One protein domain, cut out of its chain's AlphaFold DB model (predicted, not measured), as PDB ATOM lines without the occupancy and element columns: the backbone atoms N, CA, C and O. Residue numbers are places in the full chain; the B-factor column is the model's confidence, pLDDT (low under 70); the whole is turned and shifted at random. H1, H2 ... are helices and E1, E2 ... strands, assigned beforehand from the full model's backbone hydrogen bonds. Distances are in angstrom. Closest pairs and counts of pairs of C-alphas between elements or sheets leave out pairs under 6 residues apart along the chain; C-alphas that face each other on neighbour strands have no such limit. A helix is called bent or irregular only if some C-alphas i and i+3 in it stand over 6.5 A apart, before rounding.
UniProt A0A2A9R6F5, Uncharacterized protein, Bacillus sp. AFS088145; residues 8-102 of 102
ATOM      1  N   GLU A   8     -11.273  32.840  76.393       92.56
ATOM      2  CA  GLU A   8     -10.398  32.712  75.229       92.56
ATOM      3  C   GLU A   8     -10.691  31.381  74.532       92.56
ATOM      4  O   GLU A   8     -11.003  30.384  75.185       92.56
ATOM      5  N   ILE A   9     -10.586  31.362  73.205       91.06
ATOM      6  CA  ILE A   9     -10.738  30.143  72.408       91.06
ATOM      7  C   ILE A   9      -9.375  29.793  71.828       91.06
ATOM      8  O   ILE A   9      -8.740  30.627  71.179       91.06
ATOM      9  N   LYS A  10      -8.928  28.559  72.056       94.69
ATOM     10  CA  LYS A  10      -7.664  28.051  71.525       94.69
ATOM     11  C   LYS A  10      -7.901  26.777  70.732       94.69
ATOM     12  O   LYS A  10      -8.397  25.797  71.281       94.69
ATOM     13  N   ILE A  11      -7.466  26.771  69.474       94.50
ATOM     14  CA  ILE A  11      -7.414  25.545  68.674       94.50
ATOM     15  C   ILE A  11      -6.417  24.587  69.334       94.50
ATOM     16  O   ILE A  11      -5.270  24.956  69.618       94.50
ATOM     17  N   ARG A  12      -6.863  23.363  69.601       93.88
ATOM     18  CA  ARG A  12      -6.040  22.263  70.100       93.88
ATOM     19  C   ARG A  12      -6.031  21.126  69.106       93.88
ATOM     20  O   ARG A  12      -7.018  20.901  68.421       93.88
ATOM     21  N   LYS A  13      -4.913  20.409  69.098       94.12
ATOM     22  CA  LYS A  13      -4.722  19.150  68.393       94.12
ATOM     23  C   LYS A  13      -4.303  18.114  69.414       94.12
ATOM     24  O   LYS A  13      -3.322  18.339  70.120       94.12
ATOM     25  N   GLU A  14      -5.043  17.026  69.506       92.00
ATOM     26  CA  GLU A  14      -4.768  15.937  70.441       92.00
ATOM     27  C   GLU A  14      -4.848  14.605  69.699       92.00
ATOM     28  O   GLU A  14      -5.652  14.449  68.781       92.00
ATOM     29  N   ILE A  15      -4.021  13.640  70.102       91.25
ATOM     30  CA  ILE A  15      -4.142  12.262  69.623       91.25
ATOM     31  C   ILE A  15      -5.077  11.530  70.580       91.25
ATOM     32  O   ILE A  15      -4.729  11.300  71.738       91.25
ATOM     33  N   ILE A  16      -6.262  11.169  70.098       87.25
ATOM     34  CA  ILE A  16      -7.275  10.441  70.863       87.25
ATOM     35  C   ILE A  16      -7.648   9.197  70.063       87.25
ATOM     36  O   ILE A  16      -8.011   9.305  68.895       87.25
ATOM     37  N   ASN A  17      -7.537   8.018  70.682       85.69
ATOM     38  CA  ASN A  17      -7.829   6.729  70.040       85.69
ATOM     39  C   ASN A  17      -7.125   6.570  68.675       85.69
ATOM     40  O   ASN A  17      -7.752   6.224  67.675       85.69
ATOM     41  N   ASP A  18      -5.824   6.879  68.639       89.44
ATOM     42  CA  ASP A  18      -4.955   6.822  67.452       89.44
ATOM     43  C   ASP A  18      -5.352   7.752  66.285       89.44
ATOM     44  O   ASP A  18      -4.860   7.600  65.165       89.44
ATOM     45  N   LYS A  19      -6.203   8.755  66.536       87.62
ATOM     46  CA  LYS A  19      -6.597   9.783  65.561       87.62
ATOM     47  C   LYS A  19      -6.166  11.167  66.032       87.62
ATOM     48  O   LYS A  19      -6.290  11.484  67.212       87.62
ATOM     49  N   GLU A  20      -5.700  12.005  65.107       91.69
ATOM     50  CA  GLU A  20      -5.530  13.439  65.370       91.69
ATOM     51  C   GLU A  20      -6.904  14.114  65.337       91.69
ATOM     52  O   GLU A  20      -7.607  14.060  64.327       91.69
ATOM     53  N   ILE A  21      -7.271  14.746  66.447       90.62
ATOM     54  CA  ILE A  21      -8.527  15.471  66.618       90.62
ATOM     55  C   ILE A  21      -8.201  16.945  66.840       90.62
ATOM     56  O   ILE A  21      -7.426  17.283  67.740       90.62
ATOM     57  N   GLU A  22      -8.796  17.819  66.029       91.50
ATOM     58  CA  GLU A  22      -8.681  19.273  66.164       91.50
ATOM     59  C   GLU A  22      -9.989  19.848  66.720       91.50
ATOM     60  O   GLU A  22     -11.060  19.545  66.208       91.50
ATOM     61  N   PHE A  23      -9.925  20.653  67.780       91.75
ATOM     62  CA  PHE A  23     -11.114  21.243  68.404       91.75
ATOM     63  C   PHE A  23     -10.815  22.590  69.070       91.75
ATOM     64  O   PHE A  23      -9.659  22.940  69.327       91.75
ATOM     65  N   ASN A  24     -11.866  23.349  69.389       93.19
ATOM     66  CA  ASN A  24     -11.760  24.639  70.068       93.19
ATOM     67  C   ASN A  24     -11.859  24.463  71.584       93.19
ATOM     68  O   ASN A  24     -12.941  24.251  72.126       93.19
ATOM     69  N   ASP A  25     -10.741  24.601  72.294       93.12
ATOM     70  CA  ASP A  25     -10.758  24.635  73.752       93.12
ATOM     71  C   ASP A  25     -11.175  25.998  74.290       93.12
ATOM     72  O   ASP A  25     -10.685  27.042  73.854       93.12
ATOM     73  N   LEU A  26     -12.063  25.954  75.280       89.94
ATOM     74  CA  LEU A  26     -12.575  27.114  75.985       89.94
ATOM     75  C   LEU A  26     -11.714  27.343  77.227       89.94
ATOM     76  O   LEU A  26     -11.716  26.538  78.161       89.94
ATOM     77  N   ILE A  27     -10.974  28.447  77.240       93.00
ATOM     78  CA  ILE A  27     -10.182  28.882  78.387       93.00
ATOM     79  C   ILE A  27     -10.997  29.920  79.151       93.00
ATOM     80  O   ILE A  27     -11.248  31.010  78.642       93.00
ATOM     81  N   ILE A  28     -11.413  29.579  80.369       90.69
ATOM     82  CA  ILE A  28     -12.224  30.439  81.234       90.69
ATOM     83  C   ILE A  28     -11.357  30.850  82.419       90.69
ATOM     84  O   ILE A  28     -10.938  30.001  83.204       90.69
ATOM     85  N   ASP A  29     -11.036  32.137  82.516       93.75
ATOM     86  CA  ASP A  29     -10.156  32.708  83.546       93.75
ATOM     87  C   ASP A  29      -8.801  31.993  83.649       93.75
ATOM     88  O   ASP A  29      -8.290  31.703  84.730       93.75
ATOM     89  N   GLY A  30      -8.221  31.672  82.489       94.62
ATOM     90  CA  GLY A  30      -6.952  30.947  82.382       94.62
ATOM     91  C   GLY A  30      -7.066  29.432  82.591       94.62
ATOM     92  O   GLY A  30      -6.071  28.722  82.446       94.62
ATOM     93  N   ILE A  31      -8.257  28.907  82.890       93.81
ATOM     94  CA  ILE A  31      -8.490  27.477  83.097       93.81
ATOM     95  C   ILE A  31      -9.036  26.856  81.813       93.81
ATOM     96  O   ILE A  31     -10.123  27.193  81.354       93.81
ATOM     97  N   SER A  32      -8.294  25.895  81.263       93.56
ATOM     98  CA  SER A  32      -8.756  25.068  80.146       93.56
ATOM     99  C   SER A  32      -9.899  24.154  80.579       93.56
ATOM    100  O   SER A  32      -9.737  23.326  81.484       93.56
ATOM    101  N   LEU A  33     -11.046  24.281  79.910       89.56
ATOM    102  CA  LEU A  33     -12.188  23.406  80.134       89.56
ATOM    103  C   LEU A  33     -11.849  21.959  79.765       89.56
ATOM    104  O   LEU A  33     -12.151  21.053  80.544       89.56
ATOM    105  N   TYR A  34     -11.161  21.752  78.636       91.94
ATOM    106  CA  TYR A  34     -10.689  20.433  78.221       91.94
ATOM    107  C   TYR A  34      -9.791  19.788  79.282       91.94
ATOM    108  O   TYR A  34     -10.106  18.707  79.769       91.94
ATOM    109  N   GLN A  35      -8.727  20.462  79.732       92.25
ATOM    110  CA  GLN A  35      -7.793  19.893  80.718       92.25
ATOM    111  C   GLN A  35      -8.476  19.565  82.051       92.25
ATOM    112  O   GLN A  35      -8.152  18.571  82.698       92.25
ATOM    113  N   LYS A  36      -9.469  20.363  82.460       90.44
ATOM    114  CA  LYS A  36     -10.239  20.113  83.685       90.44
ATOM    115  C   LYS A  36     -11.125  18.866  83.590       90.44
ATOM    116  O   LYS A  36     -11.444  18.259  84.617       90.44
ATOM    117  N   LEU A  37     -11.552  18.501  82.383       86.94
ATOM    118  CA  LEU A  37     -12.566  17.473  82.135       86.94
ATOM    119  C   LEU A  37     -12.054  16.289  81.302       86.94
ATOM    120  O   LEU A  37     -12.804  15.339  81.096       86.94
ATOM    121  N   ILE A  38     -10.768  16.279  80.936       87.00
ATOM    122  CA  ILE A  38     -10.114  15.223  80.149       87.00
ATOM    123  C   ILE A  38     -10.284  13.829  80.757       87.00
ATOM    124  O   ILE A  38     -10.382  12.847  80.036       87.00
ATOM    125  N   LYS A  39     -10.426  13.736  82.086       90.12
ATOM    126  CA  LYS A  39     -10.727  12.483  82.799       90.12
ATOM    127  C   LYS A  39     -12.006  11.774  82.330       90.12
ATOM    128  O   LYS A  39     -12.209  10.618  82.684       90.12
ATOM    129  N   TYR A  40     -12.879  12.467  81.600       89.44
ATOM    130  CA  TYR A  40     -14.101  11.911  81.023       89.44
ATOM    131  C   TYR A  40     -13.958  11.541  79.541       89.44
ATOM    132  O   TYR A  40     -14.941  11.121  78.947       89.44
ATOM    133  N   ASN A  41     -12.767  11.691  78.947       88.25
ATOM    134  CA  ASN A  41     -12.483  11.409  77.533       88.25
ATOM    135  C   ASN A  41     -13.437  12.117  76.553       88.25
ATOM    136  O   ASN A  41     -13.726  11.608  75.472       88.25
ATOM    137  N   PHE A  42     -13.916  13.302  76.932       91.56
ATOM    138  CA  PHE A  42     -14.735  14.163  76.087       91.56
ATOM    139  C   PHE A  42     -13.981  15.442  75.730       91.56
ATOM    140  O   PHE A  42     -13.149  15.927  76.504       91.56
ATOM    141  N   ILE A  43     -14.309  16.005  74.572       91.81
ATOM    142  CA  ILE A  43     -13.741  17.258  74.067       91.81
ATOM    143  C   ILE A  43     -14.831  18.326  73.937       91.81
ATOM    144  O   ILE A  43     -16.001  17.973  73.815       91.81
ATOM    145  N   PRO A  44     -14.484  19.623  73.972       92.50
ATOM    146  CA  PRO A  44     -15.396  20.712  73.638       92.50
ATOM    147  C   PRO A  44     -16.236  20.448  72.391       92.50
ATOM    148  O   PRO A  44     -15.730  19.999  71.368       92.50
ATOM    149  N   SER A  45     -17.528  20.763  72.488       91.81
ATOM    150  CA  SER A  45     -18.493  20.596  71.394       91.81
ATOM    151  C   SER A  45     -18.304  21.579  70.239       91.81
ATOM    152  O   SER A  45     -18.965  21.447  69.214       91.81
ATOM    153  N   LEU A  46     -17.404  22.556  70.385       89.94
ATOM    154  CA  LEU A  46     -17.068  23.528  69.354       89.94
ATOM    155  C   LEU A  46     -15.745  23.179  68.663       89.94
ATOM    156  O   LEU A  46     -14.771  22.775  69.295       89.94
ATOM    157  N   GLY A  47     -15.683  23.433  67.360       87.31
ATOM    158  CA  GLY A  47     -14.493  23.253  66.528       87.31
ATOM    159  C   GLY A  47     -14.229  21.829  66.045       87.31
ATOM    160  O   GLY A  47     -13.208  21.633  65.402       87.31
ATOM    161  N   TRP A  48     -15.114  20.865  66.317       89.31
ATOM    162  CA  TRP A  48     -14.959  19.470  65.888       89.31
ATOM    163  C   TRP A  48     -16.271  18.862  65.383       89.31
ATOM    164  O   TRP A  48     -17.325  19.080  65.974       89.31
ATOM    165  N   GLY A  49     -16.215  18.073  64.310       86.06
ATOM    166  CA  GLY A  49     -17.391  17.438  63.705       86.06
ATOM    167  C   GLY A  49     -17.964  18.209  62.511       86.06
ATOM    168  O   GLY A  49     -17.299  19.059  61.915       86.06
ATOM    169  N   ALA A  50     -19.198  17.874  62.127       89.00
ATOM    170  CA  ALA A  50     -19.846  18.409  60.928       89.00
ATOM    171  C   ALA A  50     -20.155  19.915  61.032       89.00
ATOM    172  O   ALA A  50     -20.474  20.430  62.106       89.00
ATOM    173  N   VAL A  51     -20.118  20.628  59.902       90.00
ATOM    174  CA  VAL A  51     -20.353  22.084  59.846       90.00
ATOM    175  C   VAL A  51     -21.762  22.441  60.324       90.00
ATOM    176  O   VAL A  51     -21.952  23.439  61.020       90.00
ATOM    177  N   GLU A  52     -22.748  21.616  59.993       91.38
ATOM    178  CA  GLU A  52     -24.143  21.780  60.395       91.38
ATOM    179  C   GLU A  52     -24.290  21.651  61.912       91.38
ATOM    180  O   GLU A  52     -24.911  22.504  62.547       91.38
ATOM    181  N   PHE A  53     -23.636  20.642  62.498       90.69
ATOM    182  CA  PHE A  53     -23.589  20.455  63.945       90.69
ATOM    183  C   PHE A  53     -22.951  21.670  64.628       90.69
ATOM    184  O   PHE A  53     -23.511  22.218  65.573       90.69
ATOM    185  N   GLN A  54     -21.830  22.165  64.098       91.81
ATOM    186  CA  GLN A  54     -21.153  23.353  64.619       91.81
ATOM    187  C   GLN A  54     -22.019  24.620  64.534       91.81
ATOM    188  O   GLN A  54     -22.073  25.401  65.486       91.81
ATOM    189  N   SER A  55     -22.735  24.811  63.423       93.25
ATOM    190  CA  SER A  55     -23.676  25.924  63.249       93.25
ATOM    191  C   SER A  55     -24.784  25.892  64.301       93.25
ATOM    192  O   SER A  55     -25.113  26.923  64.891       93.25
ATOM    193  N   ASP A  56     -25.342  24.714  64.566       92.56
ATOM    194  CA  ASP A  56     -26.395  24.551  65.560       92.56
ATOM    195  C   ASP A  56     -25.874  24.708  66.989       92.56
ATOM    196  O   ASP A  56     -26.513  25.396  67.784       92.56
ATOM    197  N   MET A  57     -24.677  24.199  67.293       92.00
ATOM    198  CA  MET A  57     -24.034  24.416  68.588       92.00
ATOM    199  C   MET A  57     -23.891  25.900  68.922       92.00
ATOM    200  O   MET A  57     -24.208  26.301  70.041       92.00
ATOM    201  N   ILE A  58     -23.484  26.731  67.959       91.00
ATOM    202  CA  ILE A  58     -23.380  28.185  68.153       91.00
ATOM    203  C   ILE A  58     -24.746  28.792  68.497       91.00
ATOM    204  O   ILE A  58     -24.855  29.519  69.485       91.00
ATOM    205  N   LYS A  59     -25.799  28.461  67.739       92.25
ATOM    206  CA  LYS A  59     -27.163  28.964  67.998       92.25
ATOM    207  C   LYS A  59     -27.676  28.531  69.367       92.25
ATOM    208  O   LYS A  59     -28.351  29.307  70.043       92.25
ATOM    209  N   TYR A  60     -27.349  27.307  69.783       91.69
ATOM    210  CA  TYR A  60     -27.682  26.804  71.110       91.69
ATOM    211  C   TYR A  60     -26.968  27.621  72.188       91.69
ATOM    212  O   TYR A  60     -27.639  28.174  73.053       91.69
ATOM    213  N   PHE A  61     -25.642  27.782  72.112       88.69
ATOM    214  CA  PHE A  61     -24.865  28.567  73.085       88.69
ATOM    215  C   PHE A  61     -25.333  30.021  73.219       88.69
ATOM    216  O   PHE A  61     -25.262  30.583  74.310       88.69
ATOM    217  N   LEU A  62     -25.824  30.619  72.132       88.19
ATOM    218  CA  LEU A  62     -26.365  31.980  72.115       88.19
ATOM    219  C   LEU A  62     -27.847  32.062  72.511       88.19
ATOM    220  O   LEU A  62     -28.406  33.157  72.541       88.19
ATOM    221  N   LEU A  63     -28.480  30.928  72.832       89.06
ATOM    222  CA  LEU A  63     -29.908  30.815  73.145       89.06
ATOM    223  C   LEU A  63     -30.821  31.353  72.023       89.06
ATOM    224  O   LEU A  63     -31.960  31.742  72.272       89.06
ATOM    225  N   GLU A  64     -30.346  31.335  70.774       90.62
ATOM    226  CA  GLU A  64     -31.119  31.718  69.582       90.62
ATOM    227  C   GLU A  64     -32.117  30.623  69.177       90.62
ATOM    228  O   GLU A  64     -33.173  30.901  68.606       90.62
ATOM    229  N   LYS A  65     -31.784  29.364  69.482       90.00
ATOM    230  CA  LYS A  65     -32.612  28.172  69.260       90.00
ATOM    231  C   LYS A  65     -32.499  27.266  70.498       90.00
ATOM    232  O   LYS A  65     -31.397  27.124  71.025       90.00
ATOM    233  N   PRO A  66     -33.581  26.629  70.977       89.69
ATOM    234  CA  PRO A  66     -33.469  25.582  71.990       89.69
ATOM    235  C   PRO A  66     -32.866  24.308  71.389       89.69
ATOM    236  O   PRO A  66     -33.110  23.985  70.223       89.69
ATOM    237  N   HIS A  67     -32.130  23.542  72.193       92.00
ATOM    238  CA  HIS A  67     -31.653  22.237  71.748       92.00
ATOM    239  C   HIS A  67     -32.837  21.274  71.584       92.00
ATOM    240  O   HIS A  67     -33.647  21.126  72.500       92.00
ATOM    241  N   GLU A  68     -32.902  20.571  70.453       88.81
ATOM    242  CA  GLU A  68     -34.078  19.781  70.043       88.81
ATOM    243  C   GLU A  68     -34.482  18.716  71.069       88.81
ATOM    244  O   GLU A  68     -35.665  18.482  71.299       88.81
ATOM    245  N   LEU A  69     -33.487  18.111  71.723       88.81
ATOM    246  CA  LEU A  69     -33.684  17.035  72.699       88.81
ATOM    247  C   LEU A  69     -33.348  17.411  74.148       88.81
ATOM    248  O   LEU A  69     -33.613  16.628  75.055       88.81
ATOM    249  N   LEU A  70     -32.724  18.571  74.386       89.19
ATOM    250  CA  LEU A  70     -32.102  18.887  75.683       89.19
ATOM    251  C   LEU A  70     -32.724  20.104  76.378       89.19
ATOM    252  O   LEU A  70     -32.264  20.497  77.452       89.19
ATOM    253  N   TRP A  71     -33.804  20.655  75.815       81.25
ATOM    254  CA  TRP A  71     -34.533  21.812  76.341       81.25
ATOM    255  C   TRP A  71     -33.587  22.977  76.680       81.25
ATOM    256  O   TRP A  71     -33.019  23.588  75.780       81.25
ATOM    257  N   TYR A  72     -33.407  23.270  77.973       82.31
ATOM    258  CA  TYR A  72     -32.570  24.357  78.499       82.31
ATOM    259  C   TYR A  72     -31.115  23.945  78.754       82.31
ATOM    260  O   TYR A  72     -30.376  24.662  79.431       82.31
ATOM    261  N   ARG A  73     -30.709  22.758  78.296       92.31
ATOM    262  CA  ARG A  73     -29.339  22.261  78.418       92.31
ATOM    263  C   ARG A  73     -28.666  22.207  77.060       92.31
ATOM    264  O   ARG A  73     -29.292  21.877  76.058       92.31
ATOM    265  N   ILE A  74     -27.371  22.485  77.056       92.75
ATOM    266  CA  ILE A  74     -26.547  22.535  75.850       92.75
ATOM    267  C   ILE A  74     -25.334  21.634  76.071       92.75
ATOM    268  O   ILE A  74     -24.733  21.686  77.153       92.75
ATOM    269  N   PRO A  75     -24.988  20.765  75.106       92.88
ATOM    270  CA  PRO A  75     -23.819  19.911  75.222       92.88
ATOM    271  C   PRO A  75     -22.558  20.776  75.139       92.88
ATOM    272  O   PRO A  75     -22.310  21.463  74.153       92.88
ATOM    273  N   ILE A  76     -21.765  20.756  76.204       91.81
ATOM    274  CA  ILE A  76     -20.508  21.504  76.312       91.81
ATOM    275  C   ILE A  76     -19.301  20.638  75.966       91.81
ATOM    276  O   ILE A  76     -18.290  21.168  75.514       91.81
ATOM    277  N   LEU A  77     -19.413  19.320  76.150       92.50
ATOM    278  CA  LEU A  77     -18.413  18.350  75.721       92.50
ATOM    279  C   LEU A  77     -19.080  17.151  75.042       92.50
ATOM    280  O   LEU A  77     -20.143  16.718  75.487       92.50
ATOM    281  N   ILE A  78     -18.426  16.602  74.025       92.88
ATOM    282  CA  ILE A  78     -18.891  15.490  73.189       92.88
ATOM    283  C   ILE A  78     -17.796  14.446  72.990       92.88
ATOM    284  O   ILE A  78     -16.616  14.689  73.274       92.88
ATOM    285  N   CYS A  79     -18.193  13.268  72.513       90.81
ATOM    286  CA  CYS A  79     -17.264  12.197  72.180       90.81
ATOM    287  C   CYS A  79     -16.345  12.616  71.016       90.81
ATOM    288  O   CYS A  79     -16.838  13.032  69.964       90.81
ATOM    289  N   PRO A  80     -15.015  12.488  71.174       90.00
ATOM    290  CA  PRO A  80     -14.065  12.856  70.130       90.00
ATOM    291  C   PRO A  80     -14.142  11.949  68.897       90.00
ATOM    292  O   PRO A  80     -13.772  12.384  67.814       90.00
ATOM    293  N   ASP A  81     -14.647  10.718  69.026       88.62
ATOM    294  CA  ASP A  81     -14.723   9.780  67.901       88.62
ATOM    295  C   ASP A  81     -15.863  10.073  66.925       88.62
ATOM    296  O   ASP A  81     -15.643  10.005  65.716       88.62
ATOM    297  N   CYS A  82     -17.070  10.363  67.425       87.06
ATOM    298  CA  CYS A  82     -18.219  10.660  66.566       87.06
ATOM    299  C   CYS A  82     -18.348  12.154  66.251       87.06
ATOM    300  O   CYS A  82     -18.798  12.510  65.167       87.06
ATOM    301  N   GLY A  83     -17.921  13.040  67.160       85.12
ATOM    302  CA  GLY A  83     -18.104  14.483  66.982       85.12
ATOM    303  C   GLY A  83     -19.573  14.921  67.007       85.12
ATOM    304  O   GLY A  83     -19.896  15.989  66.493       85.12
ATOM    305  N   ASP A  84     -20.441  14.112  67.615       86.19
ATOM    306  CA  ASP A  84     -21.866  14.367  67.821       86.19
ATOM    307  C   ASP A  84     -22.316  13.878  69.219       86.19
ATOM    308  O   ASP A  84     -21.507  13.769  70.147       86.19
ATOM    309  N   LEU A  85     -23.619  13.636  69.405       88.88
ATOM    310  CA  LEU A  85     -24.216  13.277  70.696       88.88
ATOM    311  C   LEU A  85     -24.449  11.771  70.892       88.88
ATOM    312  O   LEU A  85     -24.855  11.383  71.991       88.88
ATOM    313  N   ASP A  86     -24.189  10.928  69.891       87.38
ATOM    314  CA  ASP A  86     -24.608   9.517  69.890       87.38
ATOM    315  C   ASP A  86     -23.897   8.692  70.968       87.38
ATOM    316  O   ASP A  86     -24.508   7.871  71.655       87.38
ATOM    317  N   CYS A  87     -22.606   8.950  71.177       90.25
ATOM    318  CA  CYS A  87     -21.791   8.276  72.192       90.25
ATOM    319  C   CYS A  87     -21.908   8.913  73.591       90.25
ATOM    320  O   CYS A  87     -21.246   8.475  74.535       90.25
ATOM    321  N   GLY A  88     -22.735   9.950  73.733       89.38
ATOM    322  CA  GLY A  88     -22.917  10.705  74.965       89.38
ATOM    323  C   GLY A  88     -22.168  12.038  74.994       89.38
ATOM    324  O   GLY A  88     -21.298  12.337  74.177       89.38
ATOM    325  N   PHE A  89     -22.554  12.863  75.965       93.06
ATOM    326  CA  PHE A  89     -22.096  14.242  76.103       93.06
ATOM    327  C   PHE A  89     -22.198  14.706  77.560       93.06
ATOM    328  O   PHE A  89     -22.998  14.201  78.352       93.06
ATOM    329  N   ILE A  90     -21.427  15.735  77.905       92.06
ATOM    330  CA  ILE A  90     -21.626  16.516  79.129       92.06
ATOM    331  C   ILE A  90     -22.363  17.787  78.734       92.06
ATOM    332  O   ILE A  90     -21.923  18.511  77.845       92.06
ATOM    333  N   SER A  91     -23.479  18.074  79.402       93.31
ATOM    334  CA  SER A  91     -24.280  19.277  79.157       93.31
ATOM    335  C   SER A  91     -24.371  20.168  80.385       93.31
ATOM    336  O   SER A  91     -24.386  19.682  81.521       93.31
ATOM    337  N   ALA A  92     -24.520  21.466  80.151       91.00
ATOM    338  CA  ALA A  92     -24.827  22.457  81.174       91.00
ATOM    339  C   ALA A  92     -26.193  23.085  80.893       91.00
ATOM    340  O   ALA A  92     -26.589  23.205  79.736       91.00
ATOM    341  N   LYS A  93     -26.911  23.468  81.955       92.31
ATOM    342  CA  LYS A  93     -28.017  24.417  81.811       92.31
ATOM    343  C   LYS A  93     -27.400  25.783  81.529       92.31
ATOM    344  O   LYS A  93     -26.423  26.118  82.193       92.31
ATOM    345  N   ILE A  94     -27.962  26.510  80.575       88.12
ATOM    346  CA  ILE A  94     -27.520  27.859  80.233       88.12
ATOM    347  C   ILE A  94     -28.737  28.782  80.279       88.12
ATOM    348  O   ILE A  94     -29.795  28.426  79.757       88.12
ATOM    349  N   ASP A  95     -28.597  29.943  80.909       88.38
ATOM    350  CA  ASP A  95     -29.648  30.956  81.020       88.38
ATOM    351  C   ASP A  95     -29.177  32.309  80.455       88.38
ATOM    352  O   ASP A  95     -27.981  32.580  80.344       88.38
ATOM    353  N   LEU A  96     -30.130  33.181  80.104       86.50
ATOM    354  CA  LEU A  96     -29.855  34.572  79.734       86.50
ATOM    355  C   LEU A  96     -30.248  35.494  80.892       86.50
ATOM    356  O   LEU A  96     -31.427  35.609  81.225       86.50
ATOM    357  N   LEU A  97     -29.272  36.185  81.476       88.94
ATOM    358  CA  LEU A  97     -29.483  37.185  82.521       88.94
ATOM    359  C   LEU A  97     -28.849  38.510  82.100       88.94
ATOM    360  O   LEU A  97     -27.644  38.575  81.874       88.94
ATOM    361  N   ASP A  98     -29.651  39.570  81.986       88.69
ATOM    362  CA  ASP A  98     -29.190  40.913  81.597       88.69
ATOM    363  C   ASP A  98     -28.329  40.922  80.314       88.69
ATOM    364  O   ASP A  98     -27.255  41.527  80.268       88.69
ATOM    365  N   ASN A  99     -28.786  40.216  79.268       82.06
ATOM    366  CA  ASN A  99     -28.065  39.989  78.002       82.06
ATOM    367  C   ASN A  99     -26.718  39.253  78.150       82.06
ATOM    368  O   ASN A  99     -25.837  39.385  77.299       82.06
ATOM    369  N   LYS A 100     -26.539  38.471  79.220       79.44
ATOM    370  CA  LYS A 100     -25.379  37.600  79.425       79.44
ATOM    371  C   LYS A 100     -25.814  36.150  79.469       79.44
ATOM    372  O   LYS A 100     -26.767  35.811  80.162       79.44
ATOM    373  N   VAL A 101     -25.064  35.316  78.766       79.56
ATOM    374  CA  VAL A 101     -25.156  33.862  78.857       79.56
ATOM    375  C   VAL A 101     -24.472  33.430  80.160       79.56
ATOM    376  O   VAL A 101     -23.302  33.771  80.363       79.56
ATOM    377  N   ILE A 102     -25.203  32.752  81.050       80.19
ATOM    378  CA  ILE A 102     -24.730  32.255  82.356       80.19
ATOM    379  C   ILE A 102     -24.955  30.753  82.517       80.19
ATOM    380  O   ILE A 102     -25.948  30.238  81.957       80.19
TER     381      ILE A 102
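AT A GLANCE: This is residues 8 to 102 of the 102 residues of an uncharacterized protein of Bacillus sp. AFS088145 (UniProt A0A2A9R6F5). Two hairpins of two strands each make the frame of this domain: a long one of E1 and E2, in which E1 bends, and a shorter one of E3 and E4, with E3 nearest to the middle of the whole. The short helix H1 follows E2 and reaches towards both hairpins, residues 43 to 44 pair beside E3, and the last turns of H2, residues 57 to 61, come next to E3. The printed part has 95 residues, with four named strands and two named helices in the order E1, E2, H1, H2, E3, E4; each hairpin is an antiparallel sheet of two strands, and the class is mixed, helices and strands. It is compact, with a radius of gyration of the C-alphas of 13.1 A, and spans 42 by 30 by 22 A.

IN THESE COORDINATES: E1, residues 8 to 16, begins at C-alpha 8 (-10.398, 32.712, 75.229), is 22.9 A long and bends by 51 degrees at residue 13. E2, residues 19 to 28, is 26.5 A long. H1, residues 33 to 40, measures 11.7 A and is irregular, with C-alphas 36 and 39 lying 7.7 A apart. H2, residues 51 to 61, begins at C-alpha 51 (-20.353, 22.084, 59.846) and is 15.4 A long. E3, residues 73 to 78, measures 13.5 A. E4, residues 89 to 93, measures 13.1 A and ends at C-alpha 93 (-28.017, 24.417, 81.811).

HOW THE PARTS SIT: E1 and E2 form a hairpin, antiparallel at 151 degrees, with N 10 and O 25 2.9 A apart and N 23 and O 12 3.0 A apart, within hydrogen-bond range. The closest C-alphas of E2 and H1 are those of Leu 26 and Leu 33, 5.6 A apart. H1 and E3 are near each other, with 7 pairs of C-alphas within 10 A. The closest C-alphas of H2 and E3 are those of Tyr 60 and Ile 74, 6.5 A apart. E3 and E4 form a hairpin, antiparallel at 149 degrees, with N 74 and O 92 2.9 A apart, within hydrogen-bond range. E2 and E3 are apart, and so are H1 and H2. In H2 every O i to N i+4 pair is within hydrogen-bond range; in H1 2 of 4 are, and 3 of 5 O i to N i+3 pairs.

THE WHOLE: The two C-alphas farthest apart are those of Asp 18 and Asp 98, 44.2 A. The link from H2 to E3, 11 residues, is long. After E4, residues 96 to 97 pair antiparallel with residues 100 to 101. The printed part has no cut and ends at residue 102, the chain's last residue. The mean pLDDT of the printed part is 90.0, and no printed residue is under 70.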